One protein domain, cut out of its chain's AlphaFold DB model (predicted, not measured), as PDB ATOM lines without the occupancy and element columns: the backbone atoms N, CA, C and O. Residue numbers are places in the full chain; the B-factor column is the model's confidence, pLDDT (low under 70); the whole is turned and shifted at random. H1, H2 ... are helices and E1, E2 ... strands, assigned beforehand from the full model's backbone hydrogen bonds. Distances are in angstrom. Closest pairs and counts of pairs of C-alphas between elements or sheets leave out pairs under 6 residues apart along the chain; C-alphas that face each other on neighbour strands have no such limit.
ATOM      1  N   SER A   7     -67.828  53.994  -4.845       65.75
ATOM      2  CA  SER A   7     -68.390  53.970  -6.206       65.75
ATOM      3  C   SER A   7     -69.904  54.208  -6.256       65.75
ATOM      4  O   SER A   7     -70.441  54.560  -7.305       65.75
ATOM      5  N   LYS A   8     -70.600  54.046  -5.123       78.44
ATOM      6  CA  LYS A   8     -72.055  54.224  -5.012       78.44
ATOM      7  C   LYS A   8     -72.470  55.615  -4.532       78.44
ATOM      8  O   LYS A   8     -73.661  55.909  -4.540       78.44
ATOM      9  N   LEU A   9     -71.526  56.457  -4.106       87.69
ATOM     10  CA  LEU A   9     -71.800  57.826  -3.664       87.69
ATOM     11  C   LEU A   9     -71.750  58.797  -4.847       87.69
ATOM     12  O   LEU A   9     -70.894  58.697  -5.722       87.69
ATOM     13  N   SER A  10     -72.640  59.788  -4.860       90.81
ATOM     14  CA  SER A  10     -72.586  60.843  -5.873       90.81
ATOM     15  C   SER A  10     -71.385  61.773  -5.660       90.81
ATOM     16  O   SER A  10     -70.955  62.029  -4.530       90.81
ATOM     17  N   ASN A  11     -70.905  62.394  -6.743       86.88
ATOM     18  CA  ASN A  11     -69.852  63.420  -6.683       86.88
ATOM     19  C   ASN A  11     -70.190  64.576  -5.722       86.88
ATOM     20  O   ASN A  11     -69.287  65.189  -5.156       86.88
ATOM     21  N   ARG A  12     -71.482  64.866  -5.508       86.25
ATOM     22  CA  ARG A  12     -71.933  65.913  -4.578       86.25
ATOM     23  C   ARG A  12     -71.615  65.541  -3.134       86.25
ATOM     24  O   ARG A  12     -71.004  66.339  -2.430       86.25
ATOM     25  N   PHE A  13     -71.962  64.322  -2.714       90.25
ATOM     26  CA  PHE A  13     -71.639  63.837  -1.370       90.25
ATOM     27  C   PHE A  13     -70.136  63.658  -1.168       90.25
ATOM     28  O   PHE A  13     -69.628  64.012  -0.109       90.25
ATOM     29  N   LEU A  14     -69.407  63.194  -2.188       88.81
ATOM     30  CA  LEU A  14     -67.946  63.099  -2.128       88.81
ATOM     31  C   LEU A  14     -67.284  64.478  -1.962       88.81
ATOM     32  O   LEU A  14     -66.354  64.623  -1.166       88.81
ATOM     33  N   SER A  15     -67.785  65.499  -2.665       89.00
ATOM     34  CA  SER A  15     -67.313  66.883  -2.535       89.00
ATOM     35  C   SER A  15     -67.603  67.459  -1.146       89.00
ATOM     36  O   SER A  15     -66.696  67.982  -0.497       89.00
ATOM     37  N   LEU A  16     -68.834  67.294  -0.645       89.62
ATOM     38  CA  LEU A  16     -69.221  67.738   0.699       89.62
ATOM     39  C   LEU A  16     -68.420  67.021   1.791       89.62
ATOM     40  O   LEU A  16     -67.922  67.682   2.699       89.62
ATOM     41  N   ARG A  17     -68.213  65.704   1.668       90.19
ATOM     42  CA  ARG A  17     -67.355  64.923   2.571       90.19
ATOM     43  C   ARG A  17     -65.941  65.494   2.602       90.19
ATOM     44  O   ARG A  17     -65.450  65.846   3.665       90.19
ATOM     45  N   LYS A  18     -65.316  65.681   1.434       89.06
ATOM     46  CA  LYS A  18     -63.957  66.237   1.326       89.06
ATOM     47  C   LYS A  18     -63.852  67.655   1.893       89.06
ATOM     48  O   LYS A  18     -62.822  67.999   2.465       89.06
ATOM     49  N   LYS A  19     -64.882  68.484   1.703       90.00
ATOM     50  CA  LYS A  19     -64.958  69.830   2.282       90.00
ATOM     51  C   LYS A  19     -65.008  69.753   3.809       90.00
ATOM     52  O   LYS A  19     -64.225  70.432   4.461       90.00
ATOM     53  N   ILE A  20     -65.896  68.925   4.353       86.38
ATOM     54  CA  ILE A  20     -66.156  68.834   5.795       86.38
ATOM     55  C   ILE A  20     -65.019  68.141   6.550       86.38
ATOM     56  O   ILE A  20     -64.706  68.540   7.661       86.38
ATOM     57  N   ASP A  21     -64.329  67.182   5.936       85.50
ATOM     58  CA  ASP A  21     -63.139  66.556   6.531       85.50
ATOM     59  C   ASP A  21     -61.976  67.538   6.719       85.50
ATOM     60  O   ASP A  21     -61.092  67.312   7.541       85.50
ATOM     61  N   LYS A  22     -61.955  68.613   5.926       84.94
ATOM     62  CA  LYS A  22     -60.920  69.652   5.965       84.94
ATOM     63  C   LYS A  22     -61.308  70.857   6.811       84.94
ATOM     64  O   LYS A  22     -60.476  71.742   6.997       84.94
ATOM     65  N   THR A  23     -62.556  70.944   7.259       81.81
ATOM     66  CA  THR A  23     -63.027  72.059   8.076       81.81
ATOM     67  C   THR A  23     -63.152  71.622   9.523       81.81
ATOM     68  O   THR A  23     -63.592  70.516   9.826       81.81
ATOM     69  N   ALA A  24     -62.787  72.515  10.440       80.25
ATOM     70  CA  ALA A  24     -63.071  72.300  11.847       80.25
ATOM     71  C   ALA A  24     -64.589  72.147  12.066       80.25
ATOM     72  O   ALA A  24     -65.415  72.707  11.323       80.25
ATOM     73  N   THR A  25     -64.959  71.382  13.092       80.88
ATOM     74  CA  THR A  25     -66.340  71.335  13.579       80.88
ATOM     75  C   THR A  25     -66.762  72.746  13.972       80.88
ATOM     76  O   THR A  25     -66.019  73.443  14.662       80.88
ATOM     77  N   SER A  26     -67.934  73.171  13.496       78.69
ATOM     78  CA  SER A  26     -68.462  74.501  13.799       78.69
ATOM     79  C   SER A  26     -68.604  74.686  15.309       78.69
ATOM     80  O   SER A  26     -69.003  73.745  15.996       78.69
ATOM     81  N   ALA A  27     -68.285  75.879  15.817       82.25
ATOM     82  CA  ALA A  27     -68.324  76.165  17.251       82.25
ATOM     83  C   ALA A  27     -69.712  75.875  17.850       82.25
ATOM     84  O   ALA A  27     -69.809  75.272  18.915       82.25
ATOM     85  N   CYS A  28     -70.788  76.182  17.115       80.88
ATOM     86  CA  CYS A  28     -72.163  75.933  17.551       80.88
ATOM     87  C   CYS A  28     -72.521  74.443  17.701       80.88
ATOM     88  O   CYS A  28     -73.471  74.125  18.410       80.88
ATOM     89  N   LEU A  29     -71.758  73.530  17.082       86.25
ATOM     90  CA  LEU A  29     -71.932  72.076  17.190       86.25
ATOM     91  C   LEU A  29     -70.993  71.419  18.214       86.25
ATOM     92  O   LEU A  29     -71.006  70.196  18.341       86.25
ATOM     93  N   GLN A  30     -70.149  72.192  18.904       81.88
ATOM     94  CA  GLN A  30     -69.340  71.668  20.012       81.88
ATOM     95  C   GLN A  30     -70.202  71.401  21.256       81.88
ATOM     96  O   GLN A  30     -69.878  70.517  22.046       81.88
ATOM     97  N   ASP A  31     -71.326  72.112  21.392       79.50
ATOM     98  CA  ASP A  31     -72.371  71.807  22.368       79.50
ATOM     99  C   ASP A  31     -73.165  70.563  21.929       79.50
ATOM    100  O   ASP A  31     -73.741  70.512  20.836       79.50
ATOM    101  N   ASN A  32     -73.213  69.556  22.804       84.81
ATOM    102  CA  ASN A  32     -73.883  68.286  22.537       84.81
ATOM    103  C   ASN A  32     -75.402  68.447  22.301       84.81
ATOM    104  O   ASN A  32     -75.968  67.765  21.444       84.81
ATOM    105  N   LYS A  33     -76.074  69.376  23.001       88.38
ATOM    106  CA  LYS A  33     -77.511  69.641  22.816       88.38
ATOM    107  C   LYS A  33     -77.763  70.236  21.432       88.38
ATOM    108  O   LYS A  33     -78.642  69.751  20.722       88.38
ATOM    109  N   ASN A  34     -76.962  71.213  21.000       92.44
ATOM    110  CA  ASN A  34     -77.080  71.794  19.655       92.44
ATOM    111  C   ASN A  34     -76.784  70.769  18.553       92.44
ATOM    112  O   ASN A  34     -77.478  70.738  17.535       92.44
ATOM    113  N   ALA A  35     -75.790  69.901  18.758       92.81
ATOM    114  CA  ALA A  35     -75.478  68.829  17.821       92.81
ATOM    115  C   ALA A  35     -76.670  67.879  17.617       92.81
ATOM    116  O   ALA A  35     -77.044  67.601  16.475       92.81
ATOM    117  N   GLU A  36     -77.314  67.440  18.700       95.00
ATOM    118  CA  GLU A  36     -78.503  66.586  18.618       95.00
ATOM    119  C   GLU A  36     -79.733  67.332  18.073       95.00
ATOM    120  O   GLU A  36     -80.498  66.747  17.305       95.00
ATOM    121  N   ILE A  37     -79.903  68.629  18.365       96.00
ATOM    122  CA  ILE A  37     -80.948  69.454  17.732       96.00
ATOM    123  C   ILE A  37     -80.743  69.493  16.216       96.00
ATOM    124  O   ILE A  37     -81.692  69.308  15.452       96.00
ATOM    125  N   PHE A  38     -79.506  69.684  15.755       96.38
ATOM    126  CA  PHE A  38     -79.200  69.730  14.328       96.38
ATOM    127  C   PHE A  38     -79.399  68.374  13.635       96.38
ATOM    128  O   PHE A  38     -79.871  68.328  12.495       96.38
ATOM    129  N   VAL A  39     -79.105  67.263  14.324       96.00
ATOM    130  CA  VAL A  39     -79.449  65.903  13.867       96.00
ATOM    131  C   VAL A  39     -80.961  65.777  13.677       96.00
ATOM    132  O   VAL A  39     -81.414  65.404  12.591       96.00
ATOM    133  N   GLY A  40     -81.737  66.147  14.698       95.88
ATOM    134  CA  GLY A  40     -83.196  66.116  14.664       95.88
ATOM    135  C   GLY A  40     -83.785  66.955  13.532       95.88
ATOM    136  O   GLY A  40     -84.624  66.468  12.777       95.88
ATOM    137  N   LEU A  41     -83.298  68.187  13.358       95.31
ATOM    138  CA  LEU A  41     -83.699  69.088  12.271       95.31
ATOM    139  C   LEU A  41     -83.410  68.492  10.892       95.31
ATOM    140  O   LEU A  41     -84.261  68.545  10.007       95.31
ATOM    141  N   THR A  42     -82.230  67.897  10.712       94.69
ATOM    142  CA  THR A  42     -81.823  67.268   9.448       94.69
ATOM    143  C   THR A  42     -82.741  66.094   9.095       94.69
ATOM    144  O   THR A  42     -83.196  65.977   7.954       94.69
ATOM    145  N   ASN A  43     -83.063  65.250  10.079       94.69
ATOM    146  CA  ASN A  43     -83.989  64.131   9.907       94.69
ATOM    147  C   ASN A  43     -85.428  64.610   9.640       94.69
ATOM    148  O   ASN A  43     -86.085  64.089   8.736       94.69
ATOM    149  N   ALA A  44     -85.905  65.628  10.364       93.19
ATOM    150  CA  ALA A  44     -87.227  66.217  10.159       93.19
ATOM    151  C   ALA A  44     -87.366  66.840   8.760       93.19
ATOM    152  O   ALA A  44     -88.371  66.612   8.086       93.19
ATOM    153  N   LEU A  45     -86.331  67.547   8.292       90.94
ATOM    154  CA  LEU A  45     -86.289  68.127   6.952       90.94
ATOM    155  C   LEU A  45     -86.321  67.056   5.872       90.94
ATOM    156  O   LEU A  45     -87.100  67.130   4.928       90.94
ATOM    157  N   PHE A  46     -85.503  66.017   6.017       90.88
ATOM    158  CA  PHE A  46     -85.524  64.908   5.075       90.88
ATOM    159  C   PHE A  46     -86.892  64.212   5.036       90.88
ATOM    160  O   PHE A  46     -87.358  63.827   3.963       90.88
ATOM    161  N   ALA A  47     -87.551  64.058   6.186       89.88
ATOM    162  CA  ALA A  47     -88.869  63.443   6.270       89.88
ATOM    163  C   ALA A  47     -89.971  64.290   5.608       89.88
ATOM    164  O   ALA A  47     -90.910  63.701   5.066       89.88
ATOM    165  N   SER A  48     -89.847  65.625   5.616       86.88
ATOM    166  CA  SER A  48     -90.824  66.545   5.015       86.88
ATOM    167  C   SER A  48     -90.702  66.684   3.496       86.88
ATOM    168  O   SER A  48     -91.626  67.184   2.858       86.88
ATOM    169  N   LEU A  49     -89.590  66.250   2.897       85.31
ATOM    170  CA  LEU A  49     -89.420  66.275   1.444       85.31
ATOM    171  C   LEU A  49     -90.429  65.359   0.734       85.31
ATOM    172  O   LEU A  49     -90.779  64.273   1.211       85.31
ATOM    173  N   ILE A  50     -90.824  65.749  -0.478       86.50
ATOM    174  CA  ILE A  50     -91.644  64.893  -1.340       86.50
ATOM    175  C   ILE A  50     -90.875  63.625  -1.736       86.50
ATOM    176  O   ILE A  50     -89.647  63.617  -1.852       86.50
ATOM    177  N   TYR A  51     -91.608  62.540  -2.000       85.50
ATOM    178  CA  TYR A  51     -91.031  61.215  -2.265       85.50
ATOM    179  C   TYR A  51     -89.908  61.228  -3.316       85.50
ATOM    180  O   TYR A  51     -88.863  60.614  -3.114       85.50
ATOM    181  N   GLN A  52     -90.089  61.965  -4.415       84.88
ATOM    182  CA  GLN A  52     -89.107  62.036  -5.505       84.88
ATOM    183  C   GLN A  52     -87.763  62.632  -5.058       84.88
ATOM    184  O   GLN A  52     -86.705  62.145  -5.454       84.88
ATOM    185  N   GLU A  53     -87.788  63.660  -4.213       85.06
ATOM    186  CA  GLU A  53     -86.578  64.306  -3.700       85.06
ATOM    187  C   GLU A  53     -85.895  63.459  -2.632       85.06
ATOM    188  O   GLU A  53     -84.670  63.315  -2.654       85.06
ATOM    189  N   ARG A  54     -86.682  62.821  -1.754       87.81
ATOM    190  CA  ARG A  54     -86.169  61.852  -0.774       87.81
ATOM    191  C   ARG A  54     -85.428  60.718  -1.464       87.81
ATOM    192  O   ARG A  54     -84.287  60.424  -1.118       87.81
ATOM    193  N   GLU A  55     -86.049  60.121  -2.477       88.38
ATOM    194  CA  GLU A  55     -85.446  59.049  -3.265       88.38
ATOM    195  C   GLU A  55     -84.181  59.510  -3.991       88.38
ATOM    196  O   GLU A  55     -83.196  58.774  -4.018       88.38
ATOM    197  N   LYS A  56     -84.165  60.737  -4.526       88.31
ATOM    198  CA  LYS A  56     -82.971  61.312  -5.157       88.31
ATOM    199  C   LYS A  56     -81.807  61.420  -4.168       88.31
ATOM    200  O   LYS A  56     -80.709  60.971  -4.480       88.31
ATOM    201  N   ILE A  57     -82.037  61.967  -2.973       89.94
ATOM    202  CA  ILE A  57     -80.996  62.104  -1.941       89.94
ATOM    203  C   ILE A  57     -80.506  60.735  -1.465       89.94
ATOM    204  O   ILE A  57     -79.302  60.520  -1.338       89.94
ATOM    205  N   LEU A  58     -81.423  59.785  -1.259       91.31
ATOM    206  CA  LEU A  58     -81.072  58.416  -0.885       91.31
ATOM    207  C   LEU A  58     -80.202  57.740  -1.946       91.31
ATOM    208  O   LEU A  58     -79.204  57.112  -1.601       91.31
ATOM    209  N   GLN A  59     -80.547  57.881  -3.227       89.56
ATOM    210  CA  GLN A  59     -79.744  57.353  -4.331       89.56
ATOM    211  C   GLN A  59     -78.365  58.012  -4.395       89.56
ATOM    212  O   GLN A  59     -77.368  57.323  -4.584       89.56
ATOM    213  N   GLU A  60     -78.283  59.326  -4.178       90.75
ATOM    214  CA  GLU A  60     -77.007  60.043  -4.109       90.75
ATOM    215  C   GLU A  60     -76.117  59.582  -2.933       90.75
ATOM    216  O   GLU A  60     -74.892  59.647  -3.046       90.75
ATOM    217  N   LEU A  61     -76.711  59.084  -1.839       90.19
ATOM    218  CA  LEU A  61     -76.039  58.441  -0.695       90.19
ATOM    219  C   LEU A  61     -75.769  56.936  -0.895       90.19
ATOM    220  O   LEU A  61     -75.317  56.254   0.029       90.19
ATOM    221  N   GLY A  62     -76.049  56.389  -2.079       88.44
ATOM    222  CA  GLY A  62     -75.801  54.982  -2.393       88.44
ATOM    223  C   GLY A  62     -76.874  54.015  -1.884       88.44
ATOM    224  O   GLY A  62     -76.575  52.840  -1.631       88.44
ATOM    225  N   ASN A  63     -78.118  54.478  -1.711       89.44
ATOM    226  CA  ASN A  63     -79.288  53.600  -1.622       89.44
ATOM    227  C   ASN A  63     -79.606  53.056  -3.033       89.44
ATOM    228  O   ASN A  63     -79.701  53.854  -3.971       89.44
ATOM    229  N   PRO A  64     -79.783  51.737  -3.227       84.19
ATOM    230  CA  PRO A  64     -80.086  51.167  -4.543       84.19
ATOM    231  C   PRO A  64     -81.336  51.791  -5.176       84.19
ATOM    232  O   PRO A  64     -82.222  52.250  -4.456       84.19
ATOM    233  N   LYS A  65     -81.464  51.787  -6.511       80.88
ATOM    234  CA  LYS A  65     -82.734  52.142  -7.174       80.88
ATOM    235  C   LYS A  65     -83.802  51.086  -6.872       80.88
ATOM    236  O   LYS A  65     -83.475  49.928  -6.635       80.88
ATOM    237  N   LEU A  66     -85.070  51.495  -6.846       74.12
ATOM    238  CA  LEU A  66     -86.176  50.554  -6.701       74.12
ATOM    239  C   LEU A  66     -86.286  49.745  -7.996       74.12
ATOM    240  O   LEU A  66     -86.546  50.328  -9.048       74.12
ATOM    241  N   GLU A  67     -86.110  48.429  -7.918       73.38
ATOM    242  CA  GLU A  67     -86.389  47.535  -9.047       73.38
ATOM    243  C   GLU A  67     -87.589  46.661  -8.694       73.38
ATOM    244  O   GLU A  67     -87.704  46.164  -7.569       73.38
ATOM    245  N   ILE A  68     -88.502  46.479  -9.647       62.06
ATOM    246  CA  ILE A  68     -89.650  45.586  -9.487       62.06
ATOM    247  C   ILE A  68     -89.116  44.154  -9.622       62.06
ATOM    248  O   ILE A  68     -88.963  43.642 -10.726       62.06
ATOM    249  N   SER A  69     -88.775  43.527  -8.495       61.97
ATOM    250  CA  SER A  69     -88.296  42.142  -8.440       61.97
ATOM    251  C   SER A  69     -88.928  41.388  -7.267       61.97
ATOM    252  O   SER A  69     -89.309  41.986  -6.261       61.97
ATOM    253  N   TRP A  70     -89.025  40.063  -7.389       56.12
ATOM    254  CA  TRP A  70     -89.596  39.173  -6.367       56.12
ATOM    255  C   TRP A  70     -88.671  38.957  -5.151       56.12
ATOM    256  O   TRP A  70     -89.043  38.262  -4.208       56.12
ATOM    257  N   HIS A  71     -87.470  39.549  -5.150       60.12
ATOM    258  CA  HIS A  71     -86.486  39.426  -4.075       60.12
ATOM    259  C   HIS A  71     -86.479  40.667  -3.170       60.12
ATOM    260  O   HIS A  71     -86.596  41.805  -3.625       60.12
ATOM    261  N   ARG A  72     -86.323  40.455  -1.856       58.34
ATOM    262  CA  ARG A  72     -86.273  41.538  -0.865       58.34
ATOM    263  C   ARG A  72     -84.989  42.351  -1.057       58.34
ATOM    264  O   ARG A  72     -83.906  41.878  -0.734       58.34
ATOM    265  N   GLN A  73     -85.116  43.571  -1.575       67.62
ATOM    266  CA  GLN A  73     -83.994  44.503  -1.692       67.62
ATOM    267  C   GLN A  73     -83.625  45.078  -0.319       67.62
ATOM    268  O   GLN A  73     -84.497  45.574   0.401       67.62
ATOM    269  N   ASP A  74     -82.334  45.053   0.018       71.81
ATOM    270  CA  ASP A  74     -81.781  45.722   1.199       71.81
ATOM    271  C   ASP A  74     -81.688  47.236   0.940       71.81
ATOM    272  O   ASP A  74     -80.684  47.769   0.463       71.81
ATOM    273  N   ARG A  75     -82.823  47.910   1.142       83.50
ATOM    274  CA  ARG A  75     -83.040  49.334   0.870       83.50
ATOM    275  C   ARG A  75     -83.385  50.054   2.164       83.50
ATOM    276  O   ARG A  75     -84.287  49.630   2.887       83.50
ATOM    277  N   PHE A  76     -82.762  51.205   2.394       84.56
ATOM    278  CA  PHE A  76     -83.197  52.093   3.465       84.56
ATOM    279  C   PHE A  76     -84.559  52.707   3.117       84.56
ATOM    280  O   PHE A  76     -84.745  53.224   2.013       84.56
ATOM    281  N   ARG A  77     -85.503  52.628   4.062       78.88
ATOM    282  CA  ARG A  77     -86.865  53.192   3.973       78.88
ATOM    283  C   ARG A  77     -87.256  53.997   5.223       78.88
ATOM    284  O   ARG A  77     -88.427  54.315   5.398       78.88
ATOM    285  N   GLY A  78     -86.299  54.252   6.116       83.50
ATOM    286  CA  GLY A  78     -86.529  54.970   7.368       83.50
ATOM    287  C   GLY A  78     -86.546  56.491   7.193       83.50
ATOM    288  O   GLY A  78     -86.379  57.019   6.091       83.50
ATOM    289  N   ASN A  79     -86.717  57.192   8.314       83.81
ATOM    290  CA  ASN A  79     -86.636  58.654   8.385       83.81
ATOM    291  C   ASN A  79     -85.320  59.153   9.010       83.81
ATOM    292  O   ASN A  79     -84.989  60.319   8.832       83.81
ATOM    293  N   ASP A  80     -84.552  58.282   9.678       90.56
ATOM    294  CA  ASP A  80     -83.228  58.621  10.215       90.56
ATOM    295  C   ASP A  80     -82.155  58.560   9.115       90.56
ATOM    296  O   ASP A  80     -81.423  57.577   8.948       90.56
ATOM    297  N   ILE A  81     -82.127  59.605   8.287       94.00
ATOM    298  CA  ILE A  81     -81.174  59.723   7.183       94.00
ATOM    299  C   ILE A  81     -79.741  59.882   7.693       94.00
ATOM    300  O   ILE A  81     -78.803  59.457   7.015       94.00
ATOM    301  N   VAL A  82     -79.565  60.451   8.886       94.81
ATOM    302  CA  VAL A  82     -78.255  60.644   9.509       94.81
ATOM    303  C   VAL A  82     -77.621  59.300   9.844       94.81
ATOM    304  O   VAL A  82     -76.482  59.064   9.436       94.81
ATOM    305  N   GLU A  83     -78.338  58.384  10.503       92.81
ATOM    306  CA  GLU A  83     -77.785  57.061  10.820       92.81
ATOM    307  C   GLU A  83     -77.423  56.281   9.543       92.81
ATOM    308  O   GLU A  83     -76.376  55.625   9.462       92.81
ATOM    309  N   PHE A  84     -78.255  56.389   8.503       93.12
ATOM    310  CA  PHE A  84     -77.946  55.808   7.199       93.12
ATOM    311  C   PHE A  84     -76.676  56.417   6.589       93.12
ATOM    312  O   PHE A  84     -75.787  55.687   6.138       93.12
ATOM    313  N   ALA A  85     -76.552  57.744   6.619       93.62
ATOM    314  CA  ALA A  85     -75.406  58.465   6.085       93.62
ATOM    315  C   ALA A  85     -74.112  58.171   6.856       93.62
ATOM    316  O   ALA A  85     -73.073  58.025   6.221       93.62
ATOM    317  N   MET A  86     -74.150  57.996   8.183       94.00
ATOM    318  CA  MET A  86     -72.979  57.593   8.980       94.00
ATOM    319  C   MET A  86     -72.346  56.311   8.433       94.00
ATOM    320  O   MET A  86     -71.137  56.261   8.196       94.00
ATOM    321  N   LYS A  87     -73.179  55.293   8.172       90.25
ATOM    322  CA  LYS A  87     -72.743  53.991   7.646       90.25
ATOM    323  C   LYS A  87     -72.198  54.110   6.221       90.25
ATOM    324  O   LYS A  87     -71.228  53.440   5.885       90.25
ATOM    325  N   LYS A  88     -72.808  54.959   5.385       90.25
ATOM    326  CA  LYS A  88     -72.419  55.140   3.975       90.25
ATOM    327  C   LYS A  88     -71.186  56.018   3.783       90.25
ATOM    328  O   LYS A  88     -70.385  55.750   2.897       90.25
ATOM    329  N   LEU A  89     -71.026  57.052   4.603       90.06
ATOM    330  CA  LEU A  89     -69.935  58.023   4.507       90.06
ATOM    331  C   LEU A  89     -68.720  57.636   5.360       90.06
ATOM    332  O   LEU A  89     -67.651  58.210   5.156       90.06
ATOM    333  N   ASN A  90     -68.876  56.682   6.289       88.62
ATOM    334  CA  ASN A  90     -67.883  56.310   7.298       88.62
ATOM    335  C   ASN A  90     -67.407  57.520   8.114       88.62
ATOM    336  O   ASN A  90     -66.221  57.862   8.147       88.62
ATOM    337  N   ARG A  91     -68.360  58.235   8.708       90.69
ATOM    338  CA  ARG A  91     -68.102  59.452   9.481       90.69
ATOM    339  C   ARG A  91     -68.878  59.439  10.785       90.69
ATOM    340  O   ARG A  91     -69.868  58.722  10.924       90.69
ATOM    341  N   SER A  92     -68.409  60.252  11.730       92.06
ATOM    342  CA  SER A  92     -69.127  60.476  12.984       92.06
ATOM    343  C   SER A  92     -70.536  61.013  12.716       92.06
ATOM    344  O   SER A  92     -70.799  61.604  11.666       92.06
ATOM    345  N   ARG A  93     -71.439  60.835  13.688       92.38
ATOM    346  CA  ARG A  93     -72.825  61.326  13.626       92.38
ATOM    347  C   ARG A  93     -72.878  62.807  13.258       92.38
ATOM    348  O   ARG A  93     -73.535  63.160  12.292       92.38
ATOM    349  N   ILE A  94     -72.083  63.642  13.929       91.88
ATOM    350  CA  ILE A  94     -72.025  65.094  13.695       91.88
ATOM    351  C   ILE A  94     -71.546  65.424  12.272       91.88
ATOM    352  O   ILE A  94     -72.158  66.238  11.582       91.88
ATOM    353  N   GLN A  95     -70.478  64.774  11.797       92.06
ATOM    354  CA  GLN A  95     -69.966  64.991  10.438       92.06
ATOM    355  C   GLN A  95     -70.970  64.538   9.371       92.06
ATOM    356  O   GLN A  95     -71.183  65.251   8.392       92.06
ATOM    357  N   ALA A  96     -71.609  63.380   9.561       93.75
ATOM    358  CA  ALA A  96     -72.642  62.879   8.662       93.75
ATOM    359  C   ALA A  96     -73.849  63.830   8.622       93.75
ATOM    360  O   ALA A  96     -74.289  64.195   7.532       93.75
ATOM    361  N   THR A  97     -74.320  64.307   9.779       94.81
ATOM    362  CA  THR A  97     -75.380  65.320   9.864       94.81
ATOM    363  C   THR A  97     -74.999  66.592   9.128       94.81
ATOM    364  O   THR A  97     -75.799  67.091   8.349       94.81
ATOM    365  N   ARG A  98     -73.774  67.108   9.296       93.62
ATOM    366  CA  ARG A  98     -73.323  68.311   8.578       93.62
ATOM    367  C   ARG A  98     -73.325  68.108   7.064       93.62
ATOM    368  O   ARG A  98     -73.801  68.973   6.337       93.62
ATOM    369  N   ILE A  99     -72.840  66.959   6.591       93.31
ATOM    370  CA  ILE A  99     -72.822  66.623   5.161       93.31
ATOM    371  C   ILE A  99     -74.254  66.561   4.603       93.31
ATOM    372  O   ILE A  99     -74.531  67.140   3.553       93.31
ATOM    373  N   VAL A 100     -75.165  65.872   5.296       93.62
ATOM    374  CA  VAL A 100     -76.562  65.727   4.860       93.62
ATOM    375  C   VAL A 100     -77.325  67.050   4.980       93.62
ATOM    376  O   VAL A 100     -78.037  67.414   4.051       93.62
ATOM    377  N   GLY A 101     -77.133  67.801   6.062       92.25
ATOM    378  CA  GLY A 101     -77.732  69.117   6.283       92.25
ATOM    379  C   GLY A 101     -77.329  70.119   5.202       92.25
ATOM    380  O   GLY A 101     -78.202  70.689   4.549       92.25
ATOM    381  N   GLU A 102     -76.027  70.242   4.903       90.75
ATOM    382  CA  GLU A 102     -75.553  71.098   3.805       90.75
ATOM    383  C   GLU A 102     -76.099  70.626   2.451       90.75
ATOM    384  O   GLU A 102     -76.432  71.450   1.596       90.75
ATOM    385  N   ARG A 103     -76.253  69.307   2.255       89.94
ATOM    386  CA  ARG A 103     -76.898  68.770   1.053       89.94
ATOM    387  C   ARG A 103     -78.373  69.148   0.972       89.94
ATOM    388  O   ARG A 103     -78.836  69.342  -0.147       89.94
ATOM    389  N   LEU A 104     -79.086  69.226   2.094       87.94
ATOM    390  CA  LEU A 104     -80.492  69.633   2.198       87.94
ATOM    391  C   LEU A 104     -80.686  71.161   2.159       87.94
ATOM    392  O   LEU A 104     -81.814  71.627   2.017       87.94
ATOM    393  N   GLY A 105     -79.595  71.929   2.229       86.19
ATOM    394  CA  GLY A 105     -79.600  73.389   2.147       86.19
ATOM    395  C   GLY A 105     -79.601  74.106   3.497       86.19
ATOM    396  O   GLY A 105     -79.635  75.334   3.507       86.19
ATOM    397  N   ILE A 106     -79.515  73.376   4.613       90.25
ATOM    398  CA  ILE A 106     -79.417  73.963   5.953       90.25
ATOM    399  C   ILE A 106     -77.976  73.962   6.461       90.25
ATOM    400  O   ILE A 106     -77.174  73.090   6.118       90.25
ATOM    401  N   ARG A 107     -77.636  74.940   7.301       90.69
ATOM    402  CA  ARG A 107     -76.319  75.043   7.939       90.69
ATOM    403  C   ARG A 107     -76.449  75.193   9.452       90.69
ATOM    404  O   ARG A 107     -77.348  75.909   9.884       90.69
ATOM    405  N   PRO A 108     -75.543  74.593  10.244       91.00
ATOM    406  CA  PRO A 108     -75.537  74.761  11.696       91.00
ATOM    407  C   PRO A 108     -75.496  76.229  12.126       91.00
ATOM    408  O   PRO A 108     -76.264  76.640  12.988       91.00
ATOM    409  N   GLU A 109     -74.657  77.033  11.473       89.50
ATOM    410  CA  GLU A 109     -74.482  78.452  11.796       89.50
ATOM    411  C   GLU A 109     -75.790  79.234  11.595       89.50
ATOM    412  O   GLU A 109     -76.150  80.092  12.390       89.50
ATOM    413  N   ASN A 110     -76.575  78.875  10.578       90.38
ATOM    414  CA  ASN A 110     -77.875  79.494  10.320       90.38
ATOM    415  C   ASN A 110     -78.977  79.030  11.291       90.38
ATOM    416  O   ASN A 110     -80.050  79.626  11.308       90.38
ATOM    417  N   CYS A 111     -78.766  77.946  12.043       89.94
ATOM    418  CA  CYS A 111     -79.724  77.460  13.040       89.94
ATOM    419  C   CYS A 111     -79.511  78.110  14.411       89.94
ATOM    420  O   CYS A 111     -80.485  78.348  15.125       89.94
ATOM    421  N   PHE A 112     -78.250  78.346  14.785       89.69
ATOM    422  CA  PHE A 112     -77.874  78.674  16.163       89.69
ATOM    423  C   PHE A 112     -77.255  80.064  16.331       89.69
ATOM    424  O   PHE A 112     -77.298  80.600  17.436       89.69
ATOM    425  N   ASP A 113     -76.733  80.671  15.262       88.19
ATOM    426  CA  ASP A 113     -76.080  81.977  15.332       88.19
ATOM    427  C   ASP A 113     -76.970  83.092  14.767       88.19
ATOM    428  O   ASP A 113     -77.844  82.872  13.924       88.19
ATOM    429  N   ALA A 114     -76.718  84.319  15.227       87.06
ATOM    430  CA  ALA A 114     -77.300  85.533  14.666       87.06
ATOM    431  C   ALA A 114     -76.198  86.481  14.191       87.06
ATOM    432  O   ALA A 114     -75.159  86.625  14.836       87.06
ATOM    433  N   PHE A 115     -76.449  87.158  13.078       86.62
ATOM    434  CA  PHE A 115     -75.466  87.948  12.353       86.62
ATOM    435  C   PHE A 115     -75.866  89.429  12.319       86.62
ATOM    436  O   PHE A 115     -77.061  89.743  12.289       86.62
ATOM    437  N   PRO A 116     -74.897  90.364  12.308       83.44
ATOM    438  CA  PRO A 116     -75.185  91.788  12.165       83.44
ATOM    439  C   PRO A 116     -75.958  92.099  10.877       83.44
ATOM    440  O   PRO A 116     -75.854  91.381   9.882       83.44
ATOM    441  N   ILE A 117     -76.682  93.220  10.862       74.94
ATOM    442  CA  ILE A 117     -77.323  93.720   9.640       74.94
ATOM    443  C   ILE A 117     -76.233  94.119   8.632       74.94
ATOM    444  O   ILE A 117     -75.610  95.173   8.767       74.94
ATOM    445  N   THR A 118     -76.016  93.310   7.596       59.09
ATOM    446  CA  THR A 118     -75.213  93.685   6.425       59.09
ATOM    447  C   THR A 118     -76.115  94.122   5.275       59.09
ATOM    448  O   THR A 118     -77.138  93.496   5.013       59.09
ATOM    449  N   GLN A 119     -75.732  95.183   4.549       43.28
ATOM    450  CA  GLN A 119     -76.494  95.727   3.406       43.28
ATOM    451  C   GLN A 119     -76.685  94.733   2.236       43.28
ATOM    452  O   GLN A 119     -77.445  95.031   1.325       43.28
ATOM    453  N   ASN A 120     -76.070  93.543   2.287       39.16
ATOM    454  CA  ASN A 120     -76.133  92.502   1.256       39.16
ATOM    455  C   ASN A 120     -76.654  91.156   1.803       39.16
ATOM    456  O   ASN A 120     -76.050  90.115   1.561       39.16
ATOM    457  N   ASN A 121     -77.778  91.149   2.526       42.59
ATOM    458  CA  ASN A 121     -78.477  89.899   2.881       42.59
ATOM    459  C   ASN A 121     -79.363  89.360   1.739       42.59
ATOM    460  O   ASN A 121     -80.264  88.558   1.970       42.59
ATOM    461  N   GLU A 122     -79.087  89.739   0.489       40.66
ATOM    462  CA  GLU A 122     -79.464  88.921  -0.662       40.66
ATOM    463  C   GLU A 122     -78.463  87.766  -0.759       40.66
ATOM    464  O   GLU A 122     -77.520  87.769  -1.552       40.66
ATOM    465  N   THR A 123     -78.622  86.763   0.105       40.38
ATOM    466  CA  THR A 123     -77.960  85.481  -0.118       40.38
ATOM    467  C   THR A 123     -78.449  84.934  -1.456       40.38
ATOM    468  O   THR A 123     -79.553  84.400  -1.549       40.38
ATOM    469  N   ASN A 124     -77.603  85.048  -2.484       36.41
ATOM    470  CA  ASN A 124     -77.647  84.225  -3.687       36.41
ATOM    471  C   ASN A 124     -77.495  82.757  -3.262       36.41
ATOM    472  O   ASN A 124     -76.402  82.183  -3.293       36.41
ATOM    473  N   ASN A 125     -78.594  82.149  -2.820       42.03
ATOM    474  CA  ASN A 125     -78.676  80.726  -2.543       42.03
ATOM    475  C   ASN A 125     -78.675  79.983  -3.883       42.03
ATOM    476  O   ASN A 125     -79.701  79.532  -4.380       42.03
ATOM    477  N   ASN A 126     -77.479  79.806  -4.449       37.38
ATOM    478  CA  ASN A 126     -77.194  78.826  -5.497       37.38
ATOM    479  C   ASN A 126     -77.245  77.384  -4.933       37.38
ATOM    480  O   ASN A 126     -76.407  76.547  -5.271       37.38
ATOM    481  N   SER A 127     -78.192  77.069  -4.038       44.00
ATOM    482  CA  SER A 127     -78.500  75.682  -3.696       44.00
ATOM    483  C   SER A 127     -79.402  75.121  -4.791       44.00
ATOM    484  O   SER A 127     -80.494  75.613  -5.044       44.00
ATOM    485  N   GLU A 128     -78.958  74.056  -5.455       43.81
ATOM    486  CA  GLU A 128     -79.770  73.353  -6.463       43.81
ATOM    487  C   GLU A 128     -81.069  72.750  -5.891       43.81
ATOM    488  O   GLU A 128     -81.920  72.299  -6.655       43.81
ATOM    489  N   LEU A 129     -81.222  72.721  -4.562       51.72
ATOM    490  CA  LEU A 129     -82.492  72.473  -3.888       51.72
ATOM    491  C   LEU A 129     -83.142  73.806  -3.537       51.72
ATOM    492  O   LEU A 129     -82.572  74.612  -2.798       51.72
ATOM    493  N   ARG A 130     -84.343  74.003  -4.071       57.25
ATOM    494  CA  ARG A 130     -85.230  75.104  -3.709       57.25
ATOM    495  C   ARG A 130     -86.025  74.679  -2.473       57.25
ATOM    496  O   ARG A 130     -86.499  73.544  -2.465       57.25
ATOM    497  N   PRO A 131     -86.202  75.543  -1.462       58.72
ATOM    498  CA  PRO A 131     -87.215  75.302  -0.445       58.72
ATOM    499  C   PRO A 131     -88.570  75.158  -1.153       58.72
ATOM    500  O   PRO A 131     -88.957  76.039  -1.919       58.72
ATOM    501  N   LEU A 132     -89.247  74.022  -0.971       52.62
ATOM    502  CA  LEU A 132     -90.567  73.774  -1.567       52.62
ATOM    503  C   LEU A 132     -91.693  74.499  -0.809       52.62
ATOM    504  O   LEU A 132     -92.765  74.716  -1.372       52.62
ATOM    505  N   SER A 133     -91.454  74.847   0.457       60.22
ATOM    506  CA  SER A 133     -92.379  75.523   1.370       60.22
ATOM    507  C   SER A 133     -91.621  76.061   2.588       60.22
ATOM    508  O   SER A 133     -90.423  75.792   2.735       60.22
ATOM    509  N   ASP A 134     -92.333  76.744   3.489       68.50
ATOM    510  CA  ASP A 134     -91.846  77.008   4.844       68.50
ATOM    511  C   ASP A 134     -91.357  75.706   5.487       68.50
ATOM    512  O   ASP A 134     -91.980  74.645   5.339       68.50
ATOM    513  N   PHE A 135     -90.223  75.782   6.181       82.31
ATOM    514  CA  PHE A 135     -89.667  74.649   6.911       82.31
ATOM    515  C   PHE A 135     -89.498  75.007   8.381       82.31
ATOM    516  O   PHE A 135     -88.439  75.450   8.837       82.31
ATOM    517  N   ILE A 136     -90.586  74.781   9.110       92.00
ATOM    518  CA  ILE A 136     -90.656  74.856  10.563       92.00
ATOM    519  C   ILE A 136     -91.290  73.536  11.016       92.00
ATOM    520  O   ILE A 136     -92.512  73.388  10.960       92.00
ATOM    521  N   PRO A 137     -90.487  72.519  11.374       92.00
ATOM    522  CA  PRO A 137     -91.020  71.201  11.683       92.00
ATOM    523  C   PRO A 137     -91.901  71.254  12.931       92.00
ATOM    524  O   PRO A 137     -91.543  71.888  13.919       92.00
ATOM    525  N   GLU A 138     -93.032  70.546  12.929       93.06
ATOM    526  CA  GLU A 138     -93.897  70.460  14.115       93.06
ATOM    527  C   GLU A 138     -93.234  69.708  15.274       93.06
ATOM    528  O   GLU A 138     -93.572  69.926  16.435       93.06
ATOM    529  N   ASN A 139     -92.320  68.784  14.962       94.06
ATOM    530  CA  ASN A 139     -91.635  67.952  15.939       94.06
ATOM    531  C   ASN A 139     -90.160  67.785  15.568       94.06
ATOM    532  O   ASN A 139     -89.839  67.600  14.393       94.06
ATOM    533  N   ILE A 140     -89.293  67.789  16.576       95.31
ATOM    534  CA  ILE A 140     -87.859  67.531  16.442       95.31
ATOM    535  C   ILE A 140     -87.469  66.487  17.488       95.31
ATOM    536  O   ILE A 140     -87.696  66.682  18.685       95.31
ATOM    537  N   ASP A 141     -86.880  65.385  17.033       93.62
ATOM    538  CA  ASP A 141     -86.315  64.361  17.909       93.62
ATOM    539  C   ASP A 141     -84.864  64.742  18.247       93.62
ATOM    540  O   ASP A 141     -84.030  64.880  17.354       93.62
ATOM    541  N   VAL A 142     -84.570  64.943  19.532       93.00
ATOM    542  CA  VAL A 142     -83.263  65.372  20.050       93.00
ATOM    543  C   VAL A 142     -82.782  64.319  21.045       93.00
ATOM    544  O   VAL A 142     -83.319  64.191  22.150       93.00
ATOM    545  N   GLY A 143     -81.793  63.518  20.642       88.62
ATOM    546  CA  GLY A 143     -81.404  62.320  21.383       88.62
ATOM    547  C   GLY A 143     -82.601  61.383  21.589       88.62
ATOM    548  O   GLY A 143     -83.206  60.917  20.629       88.62
ATOM    549  N   ASN A 144     -82.964  61.137  22.851       88.19
ATOM    550  CA  ASN A 144     -84.090  60.268  23.224       88.19
ATOM    551  C   ASN A 144     -85.391  61.036  23.523       88.19
ATOM    552  O   ASN A 144     -86.370  60.429  23.959       88.19
ATOM    553  N   LYS A 145     -85.406  62.364  23.354       92.12
ATOM    554  CA  LYS A 145     -86.554  63.219  23.674       92.12
ATOM    555  C   LYS A 145     -87.170  63.788  22.403       92.12
ATOM    556  O   LYS A 145     -86.468  64.174  21.474       92.12
ATOM    557  N   LYS A 146     -88.497  63.889  22.391       93.38
ATOM    558  CA  LYS A 146     -89.256  64.512  21.305       93.38
ATOM    559  C   LYS A 146     -89.747  65.883  21.742       93.38
ATOM    560  O   LYS A 146     -90.488  65.986  22.719       93.38
ATOM    561  N   TYR A 147     -89.368  66.915  21.002       95.00
ATOM    562  CA  TYR A 147     -89.801  68.285  21.248       95.00
ATOM    563  C   TYR A 147     -90.850  68.679  20.219       95.00
ATOM    564  O   TYR A 147     -90.671  68.453  19.022       95.00
ATOM    565  N   LYS A 148     -91.940  69.285  20.684       95.56
ATOM    566  CA  LYS A 148     -93.030  69.764  19.838       95.56
ATOM    567  C   LYS A 148     -92.962  71.280  19.720       95.56
ATOM    568  O   LYS A 148     -92.723  71.974  20.709       95.56
ATOM    569  N   LEU A 149     -93.212  71.798  18.522       94.38
ATOM    570  CA  LEU A 149     -93.389  73.224  18.298       94.38
ATOM    571  C   LEU A 149     -94.597  73.709  19.104       94.38
ATOM    572  O   LEU A 149     -95.724  73.253  18.907       94.38
ATOM    573  N   SER A 150     -94.342  74.610  20.043       89.69
ATOM    574  CA  SER A 150     -95.323  75.038  21.043       89.69
ATOM    575  C   SER A 150     -95.842  76.452  20.813       89.69
ATOM    576  O   SER A 150     -97.007  76.728  21.095       89.69
ATOM    577  N   TYR A 151     -95.001  77.343  20.288       88.94
ATOM    578  CA  TYR A 151     -95.379  78.712  19.947       88.94
ATOM    579  C   TYR A 151     -94.410  79.302  18.918       88.94
ATOM    580  O   TYR A 151     -93.221  78.969  18.924       88.94
ATOM    581  N   ILE A 152     -94.925  80.207  18.085       92.12
ATOM    582  CA  ILE A 152     -94.152  81.010  17.136       92.12
ATOM    583  C   ILE A 152     -94.359  82.488  17.473       92.12
ATOM    584  O   ILE A 152     -95.493  82.943  17.629       92.12
ATOM    585  N   ASP A 153     -93.265  83.239  17.590       91.06
ATOM    586  CA  ASP A 153     -93.291  84.692  17.757       91.06
ATOM    587  C   ASP A 153     -92.744  85.408  16.511       91.06
ATOM    588  O   ASP A 153     -91.531  85.486  16.299       91.06
ATOM    589  N   GLU A 154     -93.656  85.968  15.715       92.69
ATOM    590  CA  GLU A 154     -93.352  86.735  14.504       92.69
ATOM    591  C   GLU A 154     -92.682  88.085  14.812       92.69
ATOM    592  O   GLU A 154     -93.225  88.935  15.531       92.69
ATOM    593  N   GLN A 155     -91.525  88.329  14.194       91.75
ATOM    594  CA  GLN A 155     -90.847  89.622  14.181       91.75
ATOM    595  C   GLN A 155     -91.040  90.294  12.825       91.75
ATOM    596  O   GLN A 155     -90.601  89.791  11.791       91.75
ATOM    597  N   LYS A 156     -91.689  91.460  12.836       90.62
ATOM    598  CA  LYS A 156     -91.990  92.227  11.623       90.62
ATOM    599  C   LYS A 156     -90.948  93.309  11.364       90.62
ATOM    600  O   LYS A 156     -90.415  93.901  12.306       90.62
ATOM    601  N   ASN A 157     -90.703  93.595  10.091       88.56
ATOM    602  CA  ASN A 157     -89.979  94.788   9.667       88.56
ATOM    603  C   ASN A 157     -90.898  96.027   9.708       88.56
ATOM    604  O   ASN A 157     -92.108  95.926   9.920       88.56
ATOM    605  N   PHE A 158     -90.337  97.216   9.484       87.50
ATOM    606  CA  PHE A 158     -91.105  98.471   9.492       87.50
ATOM    607  C   PHE A 158     -92.142  98.578   8.360       87.50
ATOM    608  O   PHE A 158     -93.093  99.346   8.486       87.50
ATOM    609  N   GLY A 159     -92.005  97.776   7.297       85.88
ATOM    610  CA  GLY A 159     -93.009  97.623   6.240       85.88
ATOM    611  C   GLY A 159     -94.184  96.712   6.621       85.88
ATOM    612  O   GLY A 159     -95.161  96.642   5.884       85.88
ATOM    613  N   GLY A 160     -94.120  96.037   7.774       85.31
ATOM    614  CA  GLY A 160     -95.161  95.134   8.268       85.31
ATOM    615  C   GLY A 160     -95.026  93.680   7.808       85.31
ATOM    616  O   GLY A 160     -95.835  92.852   8.227       85.31
ATOM    617  N   GLU A 161     -94.011  93.347   7.010       88.75
ATOM    618  CA  GLU A 161     -93.721  91.965   6.618       88.75
ATOM    619  C   GLU A 161     -93.003  91.212   7.741       88.75
ATOM    620  O   GLU A 161     -92.219  91.803   8.487       88.75
ATOM    621  N   ILE A 162     -93.227  89.901   7.837       90.19
ATOM    622  CA  ILE A 162     -92.514  89.030   8.779       90.19
ATOM    623  C   ILE A 162     -91.079  88.842   8.276       90.19
ATOM    624  O   ILE A 162     -90.842  88.307   7.195       90.19
ATOM    625  N   GLU A 163     -90.110  89.295   9.062       88.31
ATOM    626  CA  GLU A 163     -88.681  89.195   8.757       88.31
ATOM    627  C   GLU A 163     -88.084  87.913   9.344       88.31
ATOM    628  O   GLU A 163     -87.297  87.235   8.683       88.31
ATOM    629  N   GLN A 164     -88.489  87.561  10.567       91.31
ATOM    630  CA  GLN A 164     -88.030  86.371  11.283       91.31
ATOM    631  C   GLN A 164     -89.123  85.839  12.205       91.31
ATOM    632  O   GLN A 164     -89.935  86.606  12.722       91.31
ATOM    633  N   GLU A 165     -89.092  84.544  12.477       93.06
ATOM    634  CA  GLU A 165     -89.989  83.886  13.417       93.06
ATOM    635  C   GLU A 165     -89.181  83.154  14.486       93.06
ATOM    636  O   GLU A 165     -88.250  82.410  14.178       93.06
ATOM    637  N   ILE A 166     -89.524  83.375  15.755       92.56
ATOM    638  CA  ILE A 166     -88.891  82.689  16.884       92.56
ATOM    639  C   ILE A 166     -89.735  81.460  17.212       92.56
ATOM    640  O   ILE A 166     -90.858  81.582  17.703       92.56
ATOM    641  N   CYS A 167     -89.193  80.277  16.951       93.75
ATOM    642  CA  CYS A 167     -89.859  78.997  17.135       93.75
ATOM    643  C   CYS A 167     -89.448  78.383  18.478       93.75
ATOM    644  O   CYS A 167     -88.273  78.079  18.682       93.75
ATOM    645  N   CYS A 168     -90.404  78.177  19.388       92.81
ATOM    646  CA  CYS A 168     -90.158  77.512  20.668       92.81
ATOM    647  C   CYS A 168     -90.593  76.047  20.624       92.81
ATOM    648  O   CYS A 168     -91.778  75.736  20.448       92.81
ATOM    649  N   TYR A 169     -89.635  75.158  20.848       93.75
ATOM    650  CA  TYR A 169     -89.817  73.715  20.901       93.75
ATOM    651  C   TYR A 169     -89.755  73.248  22.343       93.75
ATOM    652  O   TYR A 169     -88.749  73.476  23.000       93.75
ATOM    653  N   SER A 170     -90.799  72.584  22.834       91.12
ATOM    654  CA  SER A 170     -90.872  72.130  24.226       91.12
ATOM    655  C   SER A 170     -91.278  70.665  24.352       91.12
ATOM    656  O   SER A 170     -91.907  70.080  23.465       91.12
ATOM    657  N   THR A 171     -90.883  70.068  25.472       89.25
ATOM    658  CA  THR A 171     -91.324  68.743  25.917       89.25
ATOM    659  C   THR A 171     -92.476  68.860  26.915       89.25
ATOM    660  O   THR A 171     -92.783  69.938  27.418       89.25
ATOM    661  N   THR A 172     -93.086  67.728  27.264       78.25
ATOM    662  CA  THR A 172     -94.050  67.642  28.373       78.25
ATOM    663  C   THR A 172     -93.420  67.870  29.754       78.25
ATOM    664  O   THR A 172     -94.148  68.059  30.719       78.25
ATOM    665  N   GLU A 173     -92.088  67.852  29.855       71.75
ATOM    666  CA  GLU A 173     -91.309  68.056  31.087       71.75
ATOM    667  C   GLU A 173     -90.824  69.513  31.244       71.75
ATOM    668  O   GLU A 173     -89.935  69.782  32.044       71.75
ATOM    669  N   ASN A 174     -91.368  70.461  30.470       70.88
ATOM    670  CA  ASN A 174     -90.997  71.887  30.468       70.88
ATOM    671  C   ASN A 174     -89.544  72.220  30.051       70.88
ATOM    672  O   ASN A 174     -89.150  73.386  30.115       70.88
ATOM    673  N   ASP A 175     -88.764  71.254  29.553       83.81
ATOM    674  CA  ASP A 175     -87.524  71.542  28.816       83.81
ATOM    675  C   ASP A 175     -87.871  72.074  27.423       83.81
ATOM    676  O   ASP A 175     -88.734  71.511  26.734       83.81
ATOM    677  N   CYS A 176     -87.208  73.151  27.005       88.75
ATOM    678  CA  CYS A 176     -87.437  73.778  25.716       88.75
ATOM    679  C   CYS A 176     -86.152  74.346  25.101       88.75
ATOM    680  O   CYS A 176     -85.124  74.505  25.761       88.75
ATOM    681  N   PHE A 177     -86.208  74.630  23.803       90.88
ATOM    682  CA  PHE A 177     -85.182  75.374  23.083       90.88
ATOM    683  C   PHE A 177     -85.822  76.245  22.001       90.88
ATOM    684  O   PHE A 177     -86.988  76.070  21.633       90.88
ATOM    685  N   PHE A 178     -85.037  77.185  21.484       91.81
ATOM    686  CA  PHE A 178     -85.483  78.168  20.507       91.81
ATOM    687  C   PHE A 178     -84.668  78.055  19.227       91.81
ATOM    688  O   PHE A 178     -83.456  77.857  19.273       91.81
ATOM    689  N   LEU A 179     -85.340  78.219  18.095       93.94
ATOM    690  CA  LEU A 179     -84.728  78.314  16.775       93.94
ATOM    691  C   LEU A 179     -85.344  79.494  16.035       93.94
ATOM    692  O   LEU A 179     -86.507  79.829  16.268       93.94
ATOM    693  N   ILE A 180     -84.579  80.115  15.143       92.31
ATOM    694  CA  ILE A 180     -85.078  81.209  14.309       92.31
ATOM    695  C   ILE A 180     -85.326  80.698  12.897       92.31
ATOM    696  O   ILE A 180     -84.424  80.159  12.254       92.31
ATOM    697  N   ALA A 181     -86.547  80.894  12.408       92.94
ATOM    698  CA  ALA A 181     -86.853  80.763  10.996       92.94
ATOM    699  C   ALA A 181     -86.691  82.133  10.331       92.94
ATOM    700  O   ALA A 181     -87.360  83.108  10.682       92.94
ATOM    701  N   SER A 182     -85.758  82.216   9.390       90.06
ATOM    702  CA  SER A 182     -85.442  83.455   8.677       90.06
ATOM    703  C   SER A 182     -86.164  83.495   7.336       90.06
ATOM    704  O   SER A 182     -86.377  82.452   6.713       90.06
ATOM    705  N   LYS A 183     -86.511  84.703   6.880       87.12
ATOM    706  CA  LYS A 183     -87.093  84.930   5.554       87.12
ATOM    707  C   LYS A 183     -86.109  84.529   4.446       87.12
ATOM    708  O   LYS A 183     -84.950  84.936   4.448       87.12
ATOM    709  N   ILE A 184     -86.601  83.783   3.467       83.69
ATOM    710  CA  ILE A 184     -85.888  83.323   2.276       83.69
ATOM    711  C   ILE A 184     -86.683  83.801   1.063       83.69
ATOM    712  O   ILE A 184     -87.858  83.462   0.917       83.69
ATOM    713  N   ALA A 185     -86.044  84.568   0.184       78.12
ATOM    714  CA  ALA A 185     -86.628  84.965  -1.090       78.12
ATOM    715  C   ALA A 185     -86.258  83.937  -2.168       78.12
ATOM    716  O   ALA A 185     -85.080  83.696  -2.432       78.12
ATOM    717  N   VAL A 186     -87.262  83.326  -2.793       74.56
ATOM    718  CA  VAL A 186     -87.092  82.381  -3.900       74.56
ATOM    719  C   VAL A 186     -87.681  82.997  -5.160       74.56
ATOM    720  O   VAL A 186     -88.872  83.307  -5.227       74.56
ATOM    721  N   GLN A 187     -86.844  83.157  -6.183       69.38
ATOM    722  CA  GLN A 187     -87.280  83.662  -7.478       69.38
ATOM    723  C   GLN A 187     -87.969  82.541  -8.274       69.38
ATOM    724  O   GLN A 187     -87.335  81.586  -8.737       69.38
ATOM    725  N   GLU A 188     -89.283  82.651  -8.441       70.00
ATOM    726  CA  GLU A 188     -90.049  81.877  -9.411       70.00
ATOM    727  C   GLU A 188     -90.167  82.659 -10.728       70.00
ATOM    728  O   GLU A 188     -89.947  83.866 -10.765       70.00
ATOM    729  N   LYS A 189     -90.480  81.967 -11.836       70.31
ATOM    730  CA  LYS A 189     -90.348  82.467 -13.225       70.31
ATOM    731  C   LYS A 189     -90.835  83.908 -13.470       70.31
ATOM    732  O   LYS A 189     -90.280  84.552 -14.352       70.31
ATOM    733  N   TYR A 190     -91.836  84.387 -12.729       72.19
ATOM    734  CA  TYR A 190     -92.382  85.743 -12.860       72.19
ATOM    735  C   TYR A 190     -92.595  86.476 -11.523       72.19
ATOM    736  O   TYR A 190     -93.017  87.626 -11.540       72.19
ATOM    737  N   GLU A 191     -92.307  85.849 -10.375       74.56
ATOM    738  CA  GLU A 191     -92.601  86.399  -9.044       74.56
ATOM    739  C   GLU A 191     -91.559  85.951  -8.013       74.56
ATOM    740  O   GLU A 191     -91.040  84.837  -8.074       74.56
TER     741      GLU A 191
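Overview. This is residues 7 to 191 of the 758 residues of an uncharacterized protein of Desulfovibrio sp. G11 (UniProt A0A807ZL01). A cluster of crossed helices, with H2 and H5 at its core and H1, H4 and H3 round them, is joined on one side to a curled sheet of four strands. E1, at one edge of the sheet, packs on H2, while the far ends of the long strands E2, E3 and E4 reach away from the helices; residues 67 to 72 stick out of the helical part and residues 115 to 120 stand free beyond H6. The printed part has 185 residues with six named helices followed by four named strands; the sheet runs E1 E2 E3 E4, antiparallel throughout, and the class is mixed, helices and strands. The whole is compact, with a radius of gyration of the C-alphas of 17.7 A and spans of 60 by 47 by 35 A.

Along the chain. Start at Ser 7 and go on to C-alpha 11 at (-69.852, 63.420, -6.683), where H1 begins; it takes residues 11 to 21 and measures 15.1 A. After a short link, look for C-alpha 32 at (-73.883, 68.286, 22.537): from there H2, the longest helix, runs through residues 32 to 48 over 24.4 A. A tight link leads to H3, residues 51 to 60, 14.2 A. Beyond residues 61 to 80 come H4, residues 81 to 89, 11.7 A, H5, residues 93 to 104, 16.1 A, and the small H6, residues 108 to 112. Past residues 113 to 138 you reach the strands: E1, residues 139 to 142, E2, residues 145 to 156, 31.9 A, E3, residues 162 to 170, 23.0 A, and E4, residues 176 to 188, 36.1 A, which ends at C-alpha 188, (-90.049, 81.877, -9.411).

Arrangement. Begin at the hub, H2 and H5, each touching three helices. They touch each other at a steep tilt of 40 degrees and run the same way; their closest C-alphas, of Thr 42 and Gly 101, are 5.5 A apart. H4 touches H5, about perpendicular at 74 degrees, closest at C-alphas Met 86 and Ala 96, 5.3 A. H4 also touches H2, which meets it with residues 39 to 46 alone, closest at C-alphas Asn 43 and Ile 81, 5.9 A. H1 touches H5, opposite ways at a steep tilt of 45 degrees, closest at C-alphas Leu 16 and Ile 99, 5.8 A. H3 and H2 are close but not clearly touching, with C-alphas Phe 46 and Arg 54 closest at 6.6 A. In H1 to H6 every O i to N i+4 pair is within hydrogen-bond range. Now turn to the sheet, a meander, each strand the antiparallel neighbour of the one before; it is strongly twisted, and curled like part of a barrel. In the hairpin E1 and E2, N 140 and O 147 are 2.9 A apart, within hydrogen-bond range. E2 is staggered, pairing with E1 over residues 145 to 148 and with E3 over 148 to 156; look there for N 150 and O 168, 2.8 A. In the hairpin E3 and E4, find N 167 and O 179, 2.8 A. H2 is on the sheet, with C-alphas Gly 40 and Asp 141 of E1 closest at 4.8 A. H6 only grazes the sheet, with residues 110 to 112. H1, H3, H4 and H5 are not on it.

Size, cuts and confidence. The two C-alphas farthest apart, of Trp 70 and Phe 158, are 61.4 A from each other. The printed part has no cut. Two links are long, H3 to H4 with 20 residues and H6 to E1 with 26. The mean pLDDT of the printed part is 83.4; look for values under 70 at residue 7, residues 68 to 73, residues 118 to 134 and residue 187.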